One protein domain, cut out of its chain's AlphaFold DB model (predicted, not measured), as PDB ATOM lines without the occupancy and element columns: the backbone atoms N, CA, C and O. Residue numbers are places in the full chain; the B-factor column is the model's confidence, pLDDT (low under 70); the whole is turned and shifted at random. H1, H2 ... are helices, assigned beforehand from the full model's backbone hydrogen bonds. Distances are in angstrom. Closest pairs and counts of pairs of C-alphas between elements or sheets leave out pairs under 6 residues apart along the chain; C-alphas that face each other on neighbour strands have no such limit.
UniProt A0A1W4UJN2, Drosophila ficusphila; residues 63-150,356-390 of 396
ATOM      1  N   GLY A  63     128.271 148.250 151.855       98.12
ATOM      2  CA  GLY A  63     127.478 147.460 152.804       98.12
ATOM      3  C   GLY A  63     126.258 146.790 152.158       98.12
ATOM      4  O   GLY A  63     125.821 145.727 152.597       98.12
ATOM      5  N   CYS A  64     125.720 147.360 151.073       97.94
ATOM      6  CA  CYS A  64     124.631 146.767 150.289       97.94
ATOM      7  C   CYS A  64     125.094 145.866 149.127       97.94
ATOM      8  O   CYS A  64     124.245 145.296 148.427       97.94
ATOM      9  N   LEU A  65     126.400 145.735 148.873       97.38
ATOM     10  CA  LEU A  65     126.921 144.880 147.809       97.38
ATOM     11  C   LEU A  65     126.683 143.400 148.154       97.38
ATOM     12  O   LEU A  65     126.773 142.964 149.299       97.38
ATOM     13  N   LYS A  66     126.337 142.589 147.152       94.31
ATOM     14  CA  LYS A  66     126.087 141.158 147.365       94.31
ATOM     15  C   LYS A  66     127.403 140.391 147.383       94.31
ATOM     16  O   LYS A  66     128.187 140.510 146.452       94.31
ATOM     17  N   GLY A  67     127.566 139.516 148.371       92.75
ATOM     18  CA  GLY A  67     128.721 138.618 148.466       92.75
ATOM     19  C   GLY A  67     129.857 139.136 149.344       92.75
ATOM     20  O   GLY A  67     130.810 138.393 149.547       92.75
ATOM     21  N   VAL A  68     129.721 140.343 149.893       96.25
ATOM     22  CA  VAL A  68     130.642 140.903 150.886       96.25
ATOM     23  C   VAL A  68     130.066 140.775 152.293       96.25
ATOM     24  O   VAL A  68     128.852 140.606 152.477       96.25
ATOM     25  N   ARG A  69     130.923 140.898 153.302       96.50
ATOM     26  CA  ARG A  69     130.530 141.170 154.685       96.50
ATOM     27  C   ARG A  69     130.017 142.607 154.777       96.50
ATOM     28  O   ARG A  69     130.793 143.530 154.999       96.50
ATOM     29  N   GLY A  70     128.720 142.788 154.550       96.75
ATOM     30  CA  GLY A  70     128.018 144.074 154.633       96.75
ATOM     31  C   GLY A  70     126.767 143.988 155.514       96.75
ATOM     32  O   GLY A  70     126.681 143.142 156.399       96.75
ATOM     33  N   TYR A  71     125.728 144.769 155.221       97.12
ATOM     34  CA  TYR A  71     124.463 144.785 155.979       97.12
ATOM     35  C   TYR A  71     123.690 143.456 155.966       97.12
ATOM     36  O   TYR A  71     122.744 143.271 156.731       97.12
ATOM     37  N   GLY A  72     124.073 142.528 155.087       94.62
ATOM     38  CA  GLY A  72     123.570 141.158 155.058       94.62
ATOM     39  C   GLY A  72     124.456 140.132 155.775       94.62
ATOM     40  O   GLY A  72     124.191 138.943 155.600       94.62
ATOM     41  N   ASP A  73     125.507 140.535 156.505       96.12
ATOM     42  CA  ASP A  73     126.435 139.605 157.169       96.12
ATOM     43  C   ASP A  73     125.691 138.777 158.241       96.12
ATOM     44  O   ASP A  73     125.263 139.319 159.265       96.12
ATOM     45  N   PRO A  74     125.543 137.447 158.061       92.62
ATOM     46  CA  PRO A  74     124.904 136.590 159.059       92.62
ATOM     47  C   PRO A  74     125.756 136.403 160.325       92.62
ATOM     48  O   PRO A  74     125.305 135.752 161.267       92.62
ATOM     49  N   ARG A  75     126.993 136.909 160.328       92.56
ATOM     50  CA  ARG A  75     127.947 136.877 161.441       92.56
ATOM     51  C   ARG A  75     128.214 138.265 162.017       92.56
ATOM     52  O   ARG A  75     129.196 138.422 162.735       92.56
ATOM     53  N   ALA A  76     127.375 139.255 161.708       95.00
ATOM     54  CA  ALA A  76     127.471 140.557 162.347       95.00
ATOM     55  C   ALA A  76     127.387 140.410 163.877       95.00
ATOM     56  O   ALA A  76     126.574 139.639 164.404       95.00
ATOM     57  N   GLU A  77     128.242 141.154 164.575       92.88
ATOM     58  CA  GLU A  77     128.330 141.107 166.030       92.88
ATOM     59  C   GLU A  77     127.027 141.575 166.694       92.88
ATOM     60  O   GLU A  77     126.203 142.302 166.119       92.88
ATOM     61  N   HIS A  78     126.836 141.137 167.936       94.12
ATOM     62  CA  HIS A  78     125.743 141.600 168.781       94.12
ATOM     63  C   HIS A  78     126.293 142.483 169.892       94.12
ATOM     64  O   HIS A  78     127.326 142.201 170.494       94.12
ATOM     65  N   ARG A  79     125.556 143.549 170.183       91.12
ATOM     66  CA  ARG A  79     125.811 144.450 171.300       91.12
ATOM     67  C   ARG A  79     125.609 143.711 172.630       91.12
ATOM     68  O   ARG A  79     124.860 142.729 172.670       91.12
ATOM     69  N   PRO A  80     126.169 144.207 173.750       91.06
ATOM     70  CA  PRO A  80     125.978 143.594 175.070       91.06
ATOM     71  C   PRO A  80     124.511 143.446 175.508       91.06
ATOM     72  O   PRO A  80     124.188 142.563 176.298       91.06
ATOM     73  N   ASP A  81     123.610 144.286 174.989       90.12
ATOM     74  CA  ASP A  81     122.161 144.216 175.234       90.12
ATOM     75  C   ASP A  81     121.422 143.188 174.346       90.12
ATOM     76  O   ASP A  81     120.193 143.082 174.398       90.12
ATOM     77  N   GLY A  82     122.157 142.426 173.531       91.88
ATOM     78  CA  GLY A  82     121.644 141.407 172.619       91.88
ATOM     79  C   GLY A  82     121.082 141.951 171.303       91.88
ATOM     80  O   GLY A  82     120.609 141.163 170.483       91.88
ATOM     81  N   LYS A  83     121.106 143.269 171.065       92.25
ATOM     82  CA  LYS A  83     120.720 143.847 169.768       92.25
ATOM     83  C   LYS A  83     121.833 143.664 168.741       92.25
ATOM     84  O   LYS A  83     122.999 143.508 169.080       92.25
ATOM     85  N   SER A  84     121.473 143.730 167.464       95.12
ATOM     86  CA  SER A  84     122.462 143.768 166.383       95.12
ATOM     87  C   SER A  84     123.365 145.004 166.501       95.12
ATOM     88  O   SER A  84     122.875 146.083 166.847       95.12
ATOM     89  N   VAL A  85     124.646 144.869 166.142       96.81
ATOM     90  CA  VAL A  85     125.594 145.992 166.012       96.81
ATOM     91  C   VAL A  85     125.097 147.086 165.057       96.81
ATOM     92  O   VAL A  85     125.443 148.246 165.222       96.81
ATOM     93  N   PHE A  86     124.208 146.777 164.108       97.88
ATOM     94  CA  PHE A  86     123.611 147.799 163.240       97.88
ATOM     95  C   PHE A  86     122.699 148.780 163.997       97.88
ATOM     96  O   PHE A  86     122.465 149.885 163.527       97.88
ATOM     97  N   ALA A  87     122.171 148.411 165.166       97.00
ATOM     98  CA  ALA A  87     121.357 149.302 165.985       97.00
ATOM     99  C   ALA A  87     122.248 150.108 166.936       97.00
ATOM    100  O   ALA A  87     122.414 149.721 168.089       97.00
ATOM    101  N   GLN A  88     122.808 151.225 166.475       97.31
ATOM    102  CA  GLN A  88     123.695 152.076 167.278       97.31
ATOM    103  C   GLN A  88     122.900 152.932 168.268       97.31
ATOM    104  O   GLN A  88     121.871 153.495 167.900       97.31
ATOM    105  N   SER A  89     123.348 153.028 169.525       94.00
ATOM    106  CA  SER A  89     122.663 153.812 170.568       94.00
ATOM    107  C   SER A  89     122.583 155.291 170.190       94.00
ATOM    108  O   SER A  89     123.583 155.873 169.796       94.00
ATOM    109  N   ASP A  90     121.430 155.939 170.359       93.75
ATOM    110  CA  ASP A  90     121.297 157.389 170.135       93.75
ATOM    111  C   ASP A  90     121.667 158.245 171.367       93.75
ATOM    112  O   ASP A  90     121.490 159.467 171.362       93.75
ATOM    113  N   GLY A  91     122.126 157.604 172.452       88.81
ATOM    114  CA  GLY A  91     122.428 158.245 173.737       88.81
ATOM    115  C   GLY A  91     121.198 158.704 174.538       88.81
ATOM    116  O   GLY A  91     121.345 159.279 175.614       88.81
ATOM    117  N   LYS A  92     119.981 158.457 174.040       90.69
ATOM    118  CA  LYS A  92     118.694 158.905 174.607       90.69
ATOM    119  C   LYS A  92     117.728 157.744 174.877       90.69
ATOM    120  O   LYS A  92     116.552 157.968 175.156       90.69
ATOM    121  N   GLY A  93     118.225 156.508 174.822       87.88
ATOM    122  CA  GLY A  93     117.449 155.281 175.026       87.88
ATOM    123  C   GLY A  93     116.830 154.706 173.747       87.88
ATOM    124  O   GLY A  93     116.139 153.688 173.819       87.88
ATOM    125  N   GLY A  94     117.074 155.327 172.592       94.12
ATOM    126  CA  GLY A  94     116.728 154.828 171.268       94.12
ATOM    127  C   GLY A  94     117.939 154.273 170.518       94.12
ATOM    128  O   GLY A  94     119.001 154.006 171.086       94.12
ATOM    129  N   TYR A  95     117.757 154.055 169.219       96.12
ATOM    130  CA  TYR A  95     118.809 153.581 168.330       96.12
ATOM    131  C   TYR A  95     118.646 154.146 166.919       96.12
ATOM    132  O   TYR A  95     117.532 154.426 166.471       96.12
ATOM    133  N   VAL A  96     119.767 154.263 166.213       98.06
ATOM    134  CA  VAL A  96     119.849 154.616 164.796       98.06
ATOM    135  C   VAL A  96     120.269 153.364 164.027       98.06
ATOM    136  O   VAL A  96     121.250 152.714 164.383       98.06
ATOM    137  N   LEU A  97     119.498 153.004 163.002       97.88
ATOM    138  CA  LEU A  97     119.831 151.933 162.056       97.88
ATOM    139  C   LEU A  97     120.508 152.526 160.816       97.88
ATOM    140  O   LEU A  97     120.288 153.710 160.549       97.88
ATOM    141  N   PRO A  98     121.251 151.727 160.025       98.06
ATOM    142  CA  PRO A  98     121.724 152.161 158.722       98.06
ATOM    143  C   PRO A  98     120.574 152.695 157.865       98.06
ATOM    144  O   PRO A  98     119.496 152.093 157.824       98.06
ATOM    145  N   PHE A  99     120.789 153.825 157.198       97.44
ATOM    146  CA  PHE A  99     119.781 154.442 156.340       97.44
ATOM    147  C   PHE A  99     120.378 154.993 155.048       97.44
ATOM    148  O   PHE A  99     121.524 155.434 154.991       97.44
ATOM    149  N   LEU A 100     119.558 154.986 153.999       97.31
ATOM    150  CA  LEU A 100     119.989 155.386 152.669       97.31
ATOM    151  C   LEU A 100     120.216 156.901 152.573       97.31
ATOM    152  O   LEU A 100     119.316 157.705 152.825       97.31
ATOM    153  N   PHE A 101     121.384 157.270 152.064       95.56
ATOM    154  CA  PHE A 101     121.710 158.596 151.561       95.56
ATOM    155  C   PHE A 101     121.194 158.778 150.135       95.56
ATOM    156  O   PHE A 101     121.937 158.688 149.167       95.56
ATOM    157  N   ASN A 102     119.901 159.064 150.003       92.94
ATOM    158  CA  ASN A 102     119.233 159.182 148.708       92.94
ATOM    159  C   ASN A 102     119.628 160.473 147.959       92.94
ATOM    160  O   ASN A 102     119.097 161.550 148.252       92.94
ATOM    161  N   THR A 103     120.481 160.353 146.942       90.94
ATOM    162  CA  THR A 103     120.970 161.493 146.143       90.94
ATOM    163  C   THR A 103     119.930 162.063 145.172       90.94
ATOM    164  O   THR A 103     120.081 163.183 144.693       90.94
ATOM    165  N   ALA A 104     118.839 161.337 144.898       89.25
ATOM    166  CA  ALA A 104     117.754 161.808 144.035       89.25
ATOM    167  C   ALA A 104     116.776 162.753 144.755       89.25
ATOM    168  O   ALA A 104     116.055 163.517 144.107       89.25
ATOM    169  N   HIS A 105     116.702 162.684 146.085       88.00
ATOM    170  CA  HIS A 105     115.725 163.433 146.886       88.00
ATOM    171  C   HIS A 105     116.346 164.262 148.010       88.00
ATOM    172  O   HIS A 105     115.642 165.043 148.651       88.00
ATOM    173  N   THR A 106     117.644 164.111 148.258       86.94
ATOM    174  CA  THR A 106     118.376 164.841 149.293       86.94
ATOM    175  C   THR A 106     119.743 165.272 148.772       86.94
ATOM    176  O   THR A 106     120.249 164.716 147.800       86.94
ATOM    177  N   SER A 107     120.378 166.231 149.444       84.12
ATOM    178  CA  SER A 107     121.756 166.647 149.145       84.12
ATOM    179  C   SER A 107     122.803 165.716 149.771       84.12
ATOM    180  O   SER A 107     123.887 166.167 150.120       84.12
ATOM    181  N   SER A 108     122.495 164.429 149.949       84.81
ATOM    182  CA  SER A 108     123.350 163.470 150.660       84.81
ATOM    183  C   SER A 108     124.676 163.158 149.965       84.81
ATOM    184  O   SER A 108     125.509 162.485 150.551       84.81
ATOM    185  N   ALA A 109     124.881 163.641 148.737       80.25
ATOM    186  CA  ALA A 109     126.178 163.620 148.070       80.25
ATOM    187  C   ALA A 109     127.120 164.744 148.552       80.25
ATOM    188  O   ALA A 109     128.319 164.651 148.330       80.25
ATOM    189  N   CYS A 110     126.595 165.795 149.192       80.88
ATOM    190  CA  CYS A 110     127.355 166.941 149.693       80.88
ATOM    191  C   CYS A 110     127.275 166.960 151.223       80.88
ATOM    192  O   CYS A 110     126.422 167.641 151.802       80.88
ATOM    193  N   LEU A 111     128.118 166.165 151.874       83.19
ATOM    194  CA  LEU A 111     128.091 165.991 153.322       83.19
ATOM    195  C   LEU A 111     129.147 166.872 153.979       83.19
ATOM    196  O   LEU A 111     130.191 167.159 153.405       83.19
ATOM    197  N   ALA A 112     128.855 167.315 155.197       85.75
ATOM    198  CA  ALA A 112     129.912 167.814 156.060       85.75
ATOM    199  C   ALA A 112     130.657 166.617 156.647       85.75
ATOM    200  O   ALA A 112     130.030 165.601 156.957       85.75
ATOM    201  N   SER A 113     131.962 166.783 156.826       91.12
ATOM    202  CA  SER A 113     132.795 165.791 157.489       91.12
ATOM    203  C   SER A 113     132.277 165.445 158.888       91.12
ATOM    204  O   SER A 113     131.816 166.311 159.647       91.12
ATOM    205  N   LEU A 114     132.312 164.152 159.194       95.06
ATOM    206  CA  LEU A 114     132.096 163.612 160.525       95.06
ATOM    207  C   LEU A 114     133.400 163.644 161.329       95.06
ATOM    208  O   LEU A 114     134.474 163.952 160.829       95.06
ATOM    209  N   ASP A 115     133.301 163.382 162.629       95.94
ATOM    210  CA  ASP A 115     134.510 163.272 163.435       95.94
ATOM    211  C   ASP A 115     135.294 162.010 163.028       95.94
ATOM    212  O   ASP A 115     134.821 160.890 163.183       95.94
ATOM    213  N   HIS A 116     136.531 162.164 162.588       95.75
ATOM    214  CA  HIS A 116     137.483 161.070 162.362       95.75
ATOM    215  C   HIS A 116     138.798 161.310 163.103       95.75
ATOM    216  O   HIS A 116     139.869 160.832 162.723       95.75
ATOM    217  N   SER A 117     138.735 162.064 164.200       96.75
ATOM    218  CA  SER A 117     139.868 162.153 165.106       96.75
ATOM    219  C   SER A 117     140.227 160.779 165.681       96.75
ATOM    220  O   SER A 117     139.434 159.830 165.668       96.75
ATOM    221  N   TRP A 118     141.462 160.686 166.179       96.62
ATOM    222  CA  TRP A 118     141.968 159.531 166.910       96.62
ATOM    223  C   TRP A 118     140.930 158.987 167.895       96.62
ATOM    224  O   TRP A 118     140.386 159.743 168.701       96.62
ATOM    225  N   LYS A 119     140.712 157.663 167.887       95.12
ATOM    226  CA  LYS A 119     139.700 156.987 168.722       95.12
ATOM    227  C   LYS A 119     139.835 157.206 170.235       95.12
ATOM    228  O   LYS A 119     138.939 156.817 170.978       95.12
ATOM    229  N   ASN A 120     140.942 157.798 170.677       93.06
ATOM    230  CA  ASN A 120     141.336 158.025 172.060       93.06
ATOM    231  C   ASN A 120     141.694 156.730 172.799       93.06
ATOM    232  O   ASN A 120     142.883 156.453 172.939       93.06
ATOM    233  N   THR A 121     140.710 155.924 173.213       93.81
ATOM    234  CA  THR A 121     140.946 154.690 173.988       93.81
ATOM    235  C   THR A 121     140.300 153.475 173.333       93.81
ATOM    236  O   THR A 121     139.208 153.564 172.780       93.81
ATOM    237  N   GLN A 122     140.928 152.303 173.416       93.56
ATOM    238  CA  GLN A 122     140.347 151.067 172.886       93.56
ATOM    239  C   GLN A 122     139.119 150.614 173.691       93.56
ATOM    240  O   GLN A 122     138.173 150.068 173.126       93.56
ATOM    241  N   ALA A 123     139.103 150.878 175.001       92.88
ATOM    242  CA  ALA A 123     138.025 150.454 175.891       92.88
ATOM    243  C   ALA A 123     136.650 151.017 175.489       92.88
ATOM    244  O   ALA A 123     135.656 150.294 175.564       92.88
ATOM    245  N   GLU A 124     136.601 152.269 175.023       93.38
ATOM    246  CA  GLU A 124     135.375 152.921 174.539       93.38
ATOM    247  C   GLU A 124     134.763 152.201 173.328       93.38
ATOM    248  O   GLU A 124     133.543 152.172 173.171       93.38
ATOM    249  N   TRP A 125     135.595 151.557 172.506       94.56
ATOM    250  CA  TRP A 125     135.183 150.924 171.253       94.56
ATOM    251  C   TRP A 125     135.035 149.401 171.348       94.56
ATOM    252  O   TRP A 125     134.613 148.782 170.376       94.56
ATOM    253  N   ASN A 126     135.306 148.775 172.499       91.62
ATOM    254  CA  ASN A 126     135.290 147.309 172.652       91.62
ATOM    255  C   ASN A 126     133.957 146.643 172.275       91.62
ATOM    256  O   ASN A 126     133.953 145.520 171.781       91.62
ATOM    257  N   ASN A 127     132.833 147.327 172.501       93.06
ATOM    258  CA  ASN A 127     131.500 146.819 172.159       93.06
ATOM    259  C   ASN A 127     131.033 147.238 170.757       93.06
ATOM    260  O   ASN A 127     129.967 146.812 170.316       93.06
ATOM    261  N   TRP A 128     131.806 148.093 170.080       95.50
ATOM    262  CA  TRP A 128     131.528 148.606 168.739       95.50
ATOM    263  C   TRP A 128     130.141 149.268 168.582       95.50
ATOM    264  O   TRP A 128     129.526 149.241 167.514       95.50
ATOM    265  N   ASP A 129     129.623 149.868 169.660       94.31
ATOM    266  CA  ASP A 129     128.252 150.387 169.750       94.31
ATOM    267  C   ASP A 129     128.137 151.864 170.166       94.31
ATOM    268  O   ASP A 129     127.068 152.333 170.573       94.31
ATOM    269  N   THR A 130     129.244 152.598 170.015       95.06
ATOM    270  CA  THR A 130     129.397 154.000 170.427       95.06
ATOM    271  C   THR A 130     129.543 154.978 169.248       95.06
ATOM    272  O   THR A 130     129.896 156.145 169.420       95.06
ATOM    273  N   TRP A 131     129.215 154.551 168.026       96.94
ATOM    274  CA  TRP A 131     129.398 155.373 166.827       96.94
ATOM    275  C   TRP A 131     128.609 156.685 166.878       96.94
ATOM    276  O   TRP A 131     129.176 157.761 166.736       96.94
ATOM    277  N   VAL A 132     127.300 156.631 167.129       97.19
ATOM    278  CA  VAL A 132     126.458 157.840 167.155       97.19
ATOM    279  C   VAL A 132     126.828 158.804 168.298       97.19
ATOM    280  O   VAL A 132     126.866 160.004 168.025       97.19
ATOM    281  N   PRO A 133     127.129 158.348 169.535       94.12
ATOM    282  CA  PRO A 133     127.584 159.225 170.616       94.12
ATOM    283  C   PRO A 133     128.894 159.972 170.350       94.12
ATOM    284  O   PRO A 133     129.002 161.129 170.749       94.12
ATOM    285  N   HIS A 134     129.877 159.338 169.698       94.94
ATOM    286  CA  HIS A 134     131.142 160.008 169.360       94.94
ATOM    287  C   HIS A 134     131.040 160.830 168.077       94.94
ATOM    288  O   HIS A 134     131.783 161.790 167.904       94.94
ATOM    289  N   LYS A 135     130.138 160.447 167.170       94.38
ATOM    290  CA  LYS A 135     129.970 161.072 165.859       94.38
ATOM    291  C   LYS A 135     128.641 161.830 165.827       94.38
ATOM    292  O   LYS A 135     128.376 162.706 166.645       94.38
ATOM    293  N   THR A 136     127.789 161.513 164.861       95.44
ATOM    294  CA  THR A 136     126.401 161.977 164.784       95.44
ATOM    295  C   THR A 136     125.551 160.855 164.182       95.44
ATOM    296  O   THR A 136     126.121 159.913 163.631       95.44
ATOM    297  N   PRO A 137     124.206 160.940 164.179       96.25
ATOM    298  CA  PRO A 137     123.371 159.968 163.470       96.25
ATOM    299  C   PRO A 137     123.753 159.761 161.997       96.25
ATOM    300  O   PRO A 137     123.532 158.676 161.470       96.25
ATOM    301  N   MET A 138     124.366 160.757 161.345       95.50
ATOM    302  CA  MET A 138     124.802 160.664 159.947       95.50
ATOM    303  C   MET A 138     125.903 159.621 159.715       95.50
ATOM    304  O   MET A 138     126.056 159.175 158.583       95.50
ATOM    305  N   THR A 139     126.599 159.159 160.765       97.19
ATOM    306  CA  THR A 139     127.524 158.011 160.686       97.19
ATOM    307  C   THR A 139     126.856 156.767 160.097       97.19
ATOM    308  O   THR A 139     127.495 156.003 159.384       97.19
ATOM    309  N   MET A 140     125.549 156.594 160.330       98.12
ATOM    310  CA  MET A 140     124.773 155.436 159.875       98.12
ATOM    311  C   MET A 140     124.262 155.573 158.434       98.12
ATOM    312  O   MET A 140     123.530 154.709 157.950       98.12
ATOM    313  N   GLY A 141     124.591 156.663 157.749       96.81
ATOM    314  CA  GLY A 141     124.240 156.837 156.351       96.81
ATOM    315  C   GLY A 141     125.034 155.915 155.440       96.81
ATOM    316  O   GLY A 141     126.211 155.670 155.690       96.81
ATOM    317  N   HIS A 142     124.420 155.439 154.362       97.56
ATOM    318  CA  HIS A 142     125.104 154.643 153.345       97.56
ATOM    319  C   HIS A 142     124.550 154.903 151.947       97.56
ATOM    320  O   HIS A 142     123.394 155.303 151.775       97.56
ATOM    321  N   PHE A 143     125.360 154.613 150.940       97.31
ATOM    322  CA  PHE A 143     124.956 154.614 149.545       97.31
ATOM    323  C   PHE A 143     124.613 153.205 149.057       97.31
ATOM    324  O   PHE A 143     124.889 152.190 149.702       97.31
ATOM    325  N   THR A 144     123.967 153.140 147.898       96.94
ATOM    326  CA  THR A 144     123.781 151.900 147.146       96.94
ATOM    327  C   THR A 144     124.273 152.079 145.717       96.94
ATOM    328  O   THR A 144     124.681 153.166 145.306       96.94
ATOM    329  N   ARG A 145     124.167 151.016 144.916       95.69
ATOM    330  CA  ARG A 145     124.435 151.049 143.472       95.69
ATOM    331  C   ARG A 145     123.694 152.166 142.732       95.69
ATOM    332  O   ARG A 145     124.157 152.583 141.681       95.69
ATOM    333  N   ASN A 146     122.540 152.611 143.223       94.69
ATOM    334  CA  ASN A 146     121.797 153.685 142.567       94.69
ATOM    335  C   ASN A 146     122.469 155.050 142.756       94.69
ATOM    336  O   ASN A 146     122.366 155.898 141.876       94.69
ATOM    337  N   GLU A 147     123.140 155.255 143.889       95.62
ATOM    338  CA  GLU A 147     123.762 156.528 144.246       95.62
ATOM    339  C   GLU A 147     125.220 156.623 143.788       95.62
ATOM    340  O   GLU A 147     125.646 157.708 143.405       95.62
ATOM    341  N   ILE A 148     125.952 155.502 143.793       96.12
ATOM    342  CA  ILE A 148     127.353 155.394 143.341       96.12
ATOM    343  C   ILE A 148     127.532 154.241 142.328       96.12
ATOM    344  O   ILE A 148     128.123 153.191 142.618       96.12
ATOM    345  N   PRO A 149     126.922 154.362 141.135       95.88
ATOM    346  CA  PRO A 149     126.827 153.263 140.181       95.88
ATOM    347  C   PRO A 149     128.172 152.827 139.601       95.88
ATOM    348  O   PRO A 149     128.330 151.643 139.286       95.88
ATOM    349  N   TYR A 150     129.133 153.739 139.445       97.31
ATOM    350  CA  TYR A 150     130.431 153.419 138.862       97.31
ATOM    351  C   TYR A 150     131.287 152.612 139.842       97.31
ATOM    352  O   TYR A 150     131.878 151.611 139.441       97.31
ATOM    353  N   PHE A 356     132.110 157.522 159.252       97.56
ATOM    354  CA  PHE A 356     131.043 156.644 158.763       97.56
ATOM    355  C   PHE A 356     131.154 155.246 159.365       97.56
ATOM    356  O   PHE A 356     132.241 154.681 159.491       97.56
ATOM    357  N   PHE A 357     130.003 154.692 159.721       98.31
ATOM    358  CA  PHE A 357     129.873 153.409 160.386       98.31
ATOM    359  C   PHE A 357     130.412 152.266 159.525       98.31
ATOM    360  O   PHE A 357     130.125 152.186 158.330       98.31
ATOM    361  N   ASP A 358     131.136 151.346 160.154       98.62
ATOM    362  CA  ASP A 358     131.399 150.006 159.635       98.62
ATOM    363  C   ASP A 358     131.092 148.990 160.731       98.62
ATOM    364  O   ASP A 358     131.438 149.214 161.888       98.62
ATOM    365  N   HIS A 359     130.434 147.883 160.404       98.25
ATOM    366  CA  HIS A 359     129.968 146.929 161.407       98.25
ATOM    367  C   HIS A 359     131.023 145.932 161.884       98.25
ATOM    368  O   HIS A 359     130.736 145.188 162.823       98.25
ATOM    369  N   VAL A 360     132.194 145.865 161.241       97.56
ATOM    370  CA  VAL A 360     133.237 144.889 161.573       97.56
ATOM    371  C   VAL A 360     134.296 145.564 162.444       97.56
ATOM    372  O   VAL A 360     135.060 146.391 161.940       97.56
ATOM    373  N   PRO A 361     134.402 145.194 163.734       95.38
ATOM    374  CA  PRO A 361     135.510 145.645 164.561       95.38
ATOM    375  C   PRO A 361     136.852 145.211 163.947       95.38
ATOM    376  O   PRO A 361     136.977 144.057 163.514       95.38
ATOM    377  N   PRO A 362     137.864 146.092 163.895       94.75
ATOM    378  CA  PRO A 362     139.180 145.730 163.399       94.75
ATOM    379  C   PRO A 362     139.899 144.748 164.321       94.75
ATOM    380  O   PRO A 362     139.711 144.788 165.541       94.75
ATOM    381  N   PRO A 363     140.797 143.911 163.772       91.06
ATOM    382  CA  PRO A 363     141.786 143.246 164.600       91.06
ATOM    383  C   PRO A 363     142.720 144.303 165.204       91.06
ATOM    384  O   PRO A 363     143.256 145.155 164.492       91.06
ATOM    385  N   VAL A 364     142.922 144.226 166.517       90.75
ATOM    386  CA  VAL A 364     143.866 145.071 167.257       90.75
ATOM    387  C   VAL A 364     144.914 144.193 167.949       90.75
ATOM    388  O   VAL A 364     144.588 143.081 168.382       90.75
ATOM    389  N   PRO A 365     146.174 144.642 168.043       89.31
ATOM    390  CA  PRO A 365     147.225 143.888 168.707       89.31
ATOM    391  C   PRO A 365     146.959 143.810 170.213       89.31
ATOM    392  O   PRO A 365     146.558 144.788 170.841       89.31
ATOM    393  N   ALA A 366     147.214 142.638 170.800       90.44
ATOM    394  CA  ALA A 366     147.190 142.465 172.248       90.44
ATOM    395  C   ALA A 366     148.473 143.055 172.854       90.44
ATOM    396  O   ALA A 366     149.551 142.482 172.690       90.44
ATOM    397  N   LEU A 367     148.353 144.194 173.538       90.94
ATOM    398  CA  LEU A 367     149.470 144.894 174.183       90.94
ATOM    399  C   LEU A 367     149.802 144.322 175.563       90.94
ATOM    400  O   LEU A 367     150.922 144.471 176.049       90.94
ATOM    401  N   ASP A 368     148.841 143.650 176.193       87.38
ATOM    402  CA  ASP A 368     149.029 142.950 177.456       87.38
ATOM    403  C   ASP A 368     148.221 141.644 177.524       87.38
ATOM    404  O   ASP A 368     147.400 141.326 176.661       87.38
ATOM    405  N   ALA A 369     148.452 140.881 178.597       86.38
ATOM    406  CA  ALA A 369     147.808 139.591 178.823       86.38
ATOM    407  C   ALA A 369     146.286 139.665 179.066       86.38
ATOM    408  O   ALA A 369     145.622 138.631 178.998       86.38
ATOM    409  N   GLN A 370     145.725 140.842 179.376       84.19
ATOM    410  CA  GLN A 370     144.275 141.037 179.493       84.19
ATOM    411  C   GLN A 370     143.621 141.166 178.116       84.19
ATOM    412  O   GLN A 370     142.484 140.732 177.940       84.19
ATOM    413  N   GLN A 371     144.341 141.726 177.144       83.00
ATOM    414  CA  GLN A 371     143.893 141.861 175.756       83.00
ATOM    415  C   GLN A 371     144.116 140.585 174.931       83.00
ATOM    416  O   GLN A 371     143.459 140.383 173.912       83.00
ATOM    417  N   GLY A 372     145.018 139.705 175.369       86.00
ATOM    418  CA  GLY A 372     145.266 138.409 174.742       86.00
ATOM    419  C   GLY A 372     146.740 138.022 174.764       86.00
ATOM    420  O   GLY A 372     147.525 138.520 175.564       86.00
ATOM    421  N   ALA A 373     147.126 137.102 173.882       85.31
ATOM    422  CA  ALA A 373     148.521 136.717 173.695       85.31
ATOM    423  C   ALA A 373     148.995 137.139 172.302       85.31
ATOM    424  O   ALA A 373     148.312 136.873 171.314       85.31
ATOM    425  N   CYS A 374     150.184 137.736 172.224       86.31
ATOM    426  CA  CYS A 374     150.859 138.040 170.969       86.31
ATOM    427  C   CYS A 374     152.156 137.226 170.867       86.31
ATOM    428  O   CYS A 374     152.923 137.141 171.825       86.31
ATOM    429  N   THR A 375     152.399 136.600 169.714       87.88
ATOM    430  CA  THR A 375     153.626 135.824 169.449       87.88
ATOM    431  C   THR A 375     154.704 136.634 168.733       87.88
ATOM    432  O   THR A 375     155.762 136.094 168.420       87.88
ATOM    433  N   VAL A 376     154.430 137.903 168.437       89.06
ATOM    434  CA  VAL A 376     155.357 138.838 167.795       89.06
ATOM    435  C   VAL A 376     155.485 140.102 168.652       89.06
ATOM    436  O   VAL A 376     154.583 140.383 169.443       89.06
ATOM    437  N   PRO A 377     156.594 140.853 168.542       88.94
ATOM    438  CA  PRO A 377     156.716 142.133 169.227       88.94
ATOM    439  C   PRO A 377     155.629 143.108 168.766       88.94
ATOM    440  O   PRO A 377     155.305 143.158 167.583       88.94
ATOM    441  N   THR A 378     155.085 143.879 169.704       91.00
ATOM    442  CA  THR A 378     154.098 144.943 169.445       91.00
ATOM    443  C   THR A 378     154.753 146.328 169.467       91.00
ATOM    444  O   THR A 378     154.099 147.335 169.739       91.00
ATOM    445  N   ASP A 379     156.068 146.388 169.242       90.31
ATOM    446  CA  ASP A 379     156.798 147.643 169.109       90.31
ATOM    447  C   ASP A 379     156.232 148.438 167.932       90.31
ATOM    448  O   ASP A 379     156.127 147.937 166.816       90.31
ATOM    449  N   GLY A 380     155.860 149.690 168.185       92.81
ATOM    450  CA  GLY A 380     155.263 150.553 167.171       92.81
ATOM    451  C   GLY A 380     153.755 150.365 166.953       92.81
ATOM    452  O   GLY A 380     153.162 151.127 166.197       92.81
ATOM    453  N   GLU A 381     153.123 149.421 167.650       93.88
ATOM    454  CA  GLU A 381     151.695 149.100 167.502       93.88
ATOM    455  C   GLU A 381     150.785 149.854 168.489       93.88
ATOM    456  O   GLU A 381     149.565 149.671 168.507       93.88
ATOM    457  N   HIS A 382     151.359 150.714 169.334       94.69
ATOM    458  CA  HIS A 382     150.612 151.485 170.320       94.69
ATOM    459  C   HIS A 382     151.091 152.933 170.430       94.69
ATOM    460  O   HIS A 382     152.276 153.239 170.288       94.69
ATOM    461  N   TYR A 383     150.172 153.822 170.790       96.38
ATOM    462  CA  TYR A 383     150.454 155.206 171.150       96.38
ATOM    463  C   TYR A 383     149.997 155.435 172.589       96.38
ATOM    464  O   TYR A 383     148.821 155.297 172.901       96.38
ATOM    465  N   ASN A 384     150.939 155.723 173.493       93.81
ATOM    466  CA  ASN A 384     150.671 155.915 174.928       93.81
ATOM    467  C   ASN A 384     149.888 154.769 175.611       93.81
ATOM    468  O   ASN A 384     149.104 155.010 176.521       93.81
ATOM    469  N   GLY A 385     150.131 153.523 175.190       92.50
ATOM    470  CA  GLY A 385     149.477 152.328 175.737       92.50
ATOM    471  C   GLY A 385     148.164 151.946 175.050       92.50
ATOM    472  O   GLY A 385     147.593 150.919 175.395       92.50
ATOM    473  N   GLU A 386     147.713 152.718 174.061       94.62
ATOM    474  CA  GLU A 386     146.511 152.420 173.282       94.62
ATOM    475  C   GLU A 386     146.890 151.813 171.920       94.62
ATOM    476  O   GLU A 386     147.721 152.403 171.220       94.62
ATOM    477  N   PRO A 387     146.313 150.663 171.510       94.62
ATOM    478  CA  PRO A 387     146.595 150.059 170.206       94.62
ATOM    479  C   PRO A 387     146.227 151.027 169.084       94.62
ATOM    480  O   PRO A 387     145.086 151.491 169.048       94.62
ATOM    481  N   VAL A 388     147.138 151.331 168.157       95.06
ATOM    482  CA  VAL A 388     146.866 152.349 167.120       95.06
ATOM    483  C   VAL A 388     145.921 151.860 166.031       95.06
ATOM    484  O   VAL A 388     145.022 152.586 165.603       95.06
ATOM    485  N   GLY A 389     146.076 150.606 165.631       91.50
ATOM    486  CA  GLY A 389     145.358 150.014 164.518       91.50
ATOM    487  C   GLY A 389     144.976 148.556 164.761       91.50
ATOM    488  O   GLY A 389     145.308 147.985 165.794       91.50
ATOM    489  N   LEU A 390     144.248 147.942 163.832       96.25
ATOM    490  CA  LEU A 390     143.730 148.592 162.616       96.25
ATOM    491  C   LEU A 390     142.522 149.505 162.920       96.25
ATOM    492  O   LEU A 390     141.971 149.486 164.023       96.25
TER     493      LEU A 390
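What this domain is: This is residues 63 to 150 and 356 to 390 of the 396 residues of a protein of Drosophila ficusphila (UniProt A0A1W4UJN2). This is a domain of little regular structure: winding loops, with two short helices, H2 and H3, making a corner among them. The loops round His 105 and Thr 375 lie at opposite ends of the longest axis. The 123 printed residues have three named helices, in the order H1, H2, H3, with 12 residues, and no named strand: class all helix. The whole is only just loose, close to compact, with a radius of gyration of the C-alphas of 16.6 A and spans of 50 by 37 by 31 A.

How they stand to each other: H2, residues 131 to 134, and H3, residues 137 to 140, touch only at the corner by their tight link, the closest C-alphas, of Val 132 and Thr 139, being 6.6 A apart. H1, residues 122 to 125, is apart from both. Each helix is too short for an O i to N i+4 pair; its one O i to N i+3 pair is within hydrogen-bond range.

Where its parts are: H1 spans 5.4 A from C-alpha 122 at (140.347, 151.067, 172.886), H2 5.6 A, and H3 6.0 A to C-alpha 140 at (124.773, 155.436, 159.875).

The domain as a whole: Residues 151 to 355 are not printed; C-alphas 150 and 356 are 20.2 A apart. No printed residue is under 70 in pLDDT.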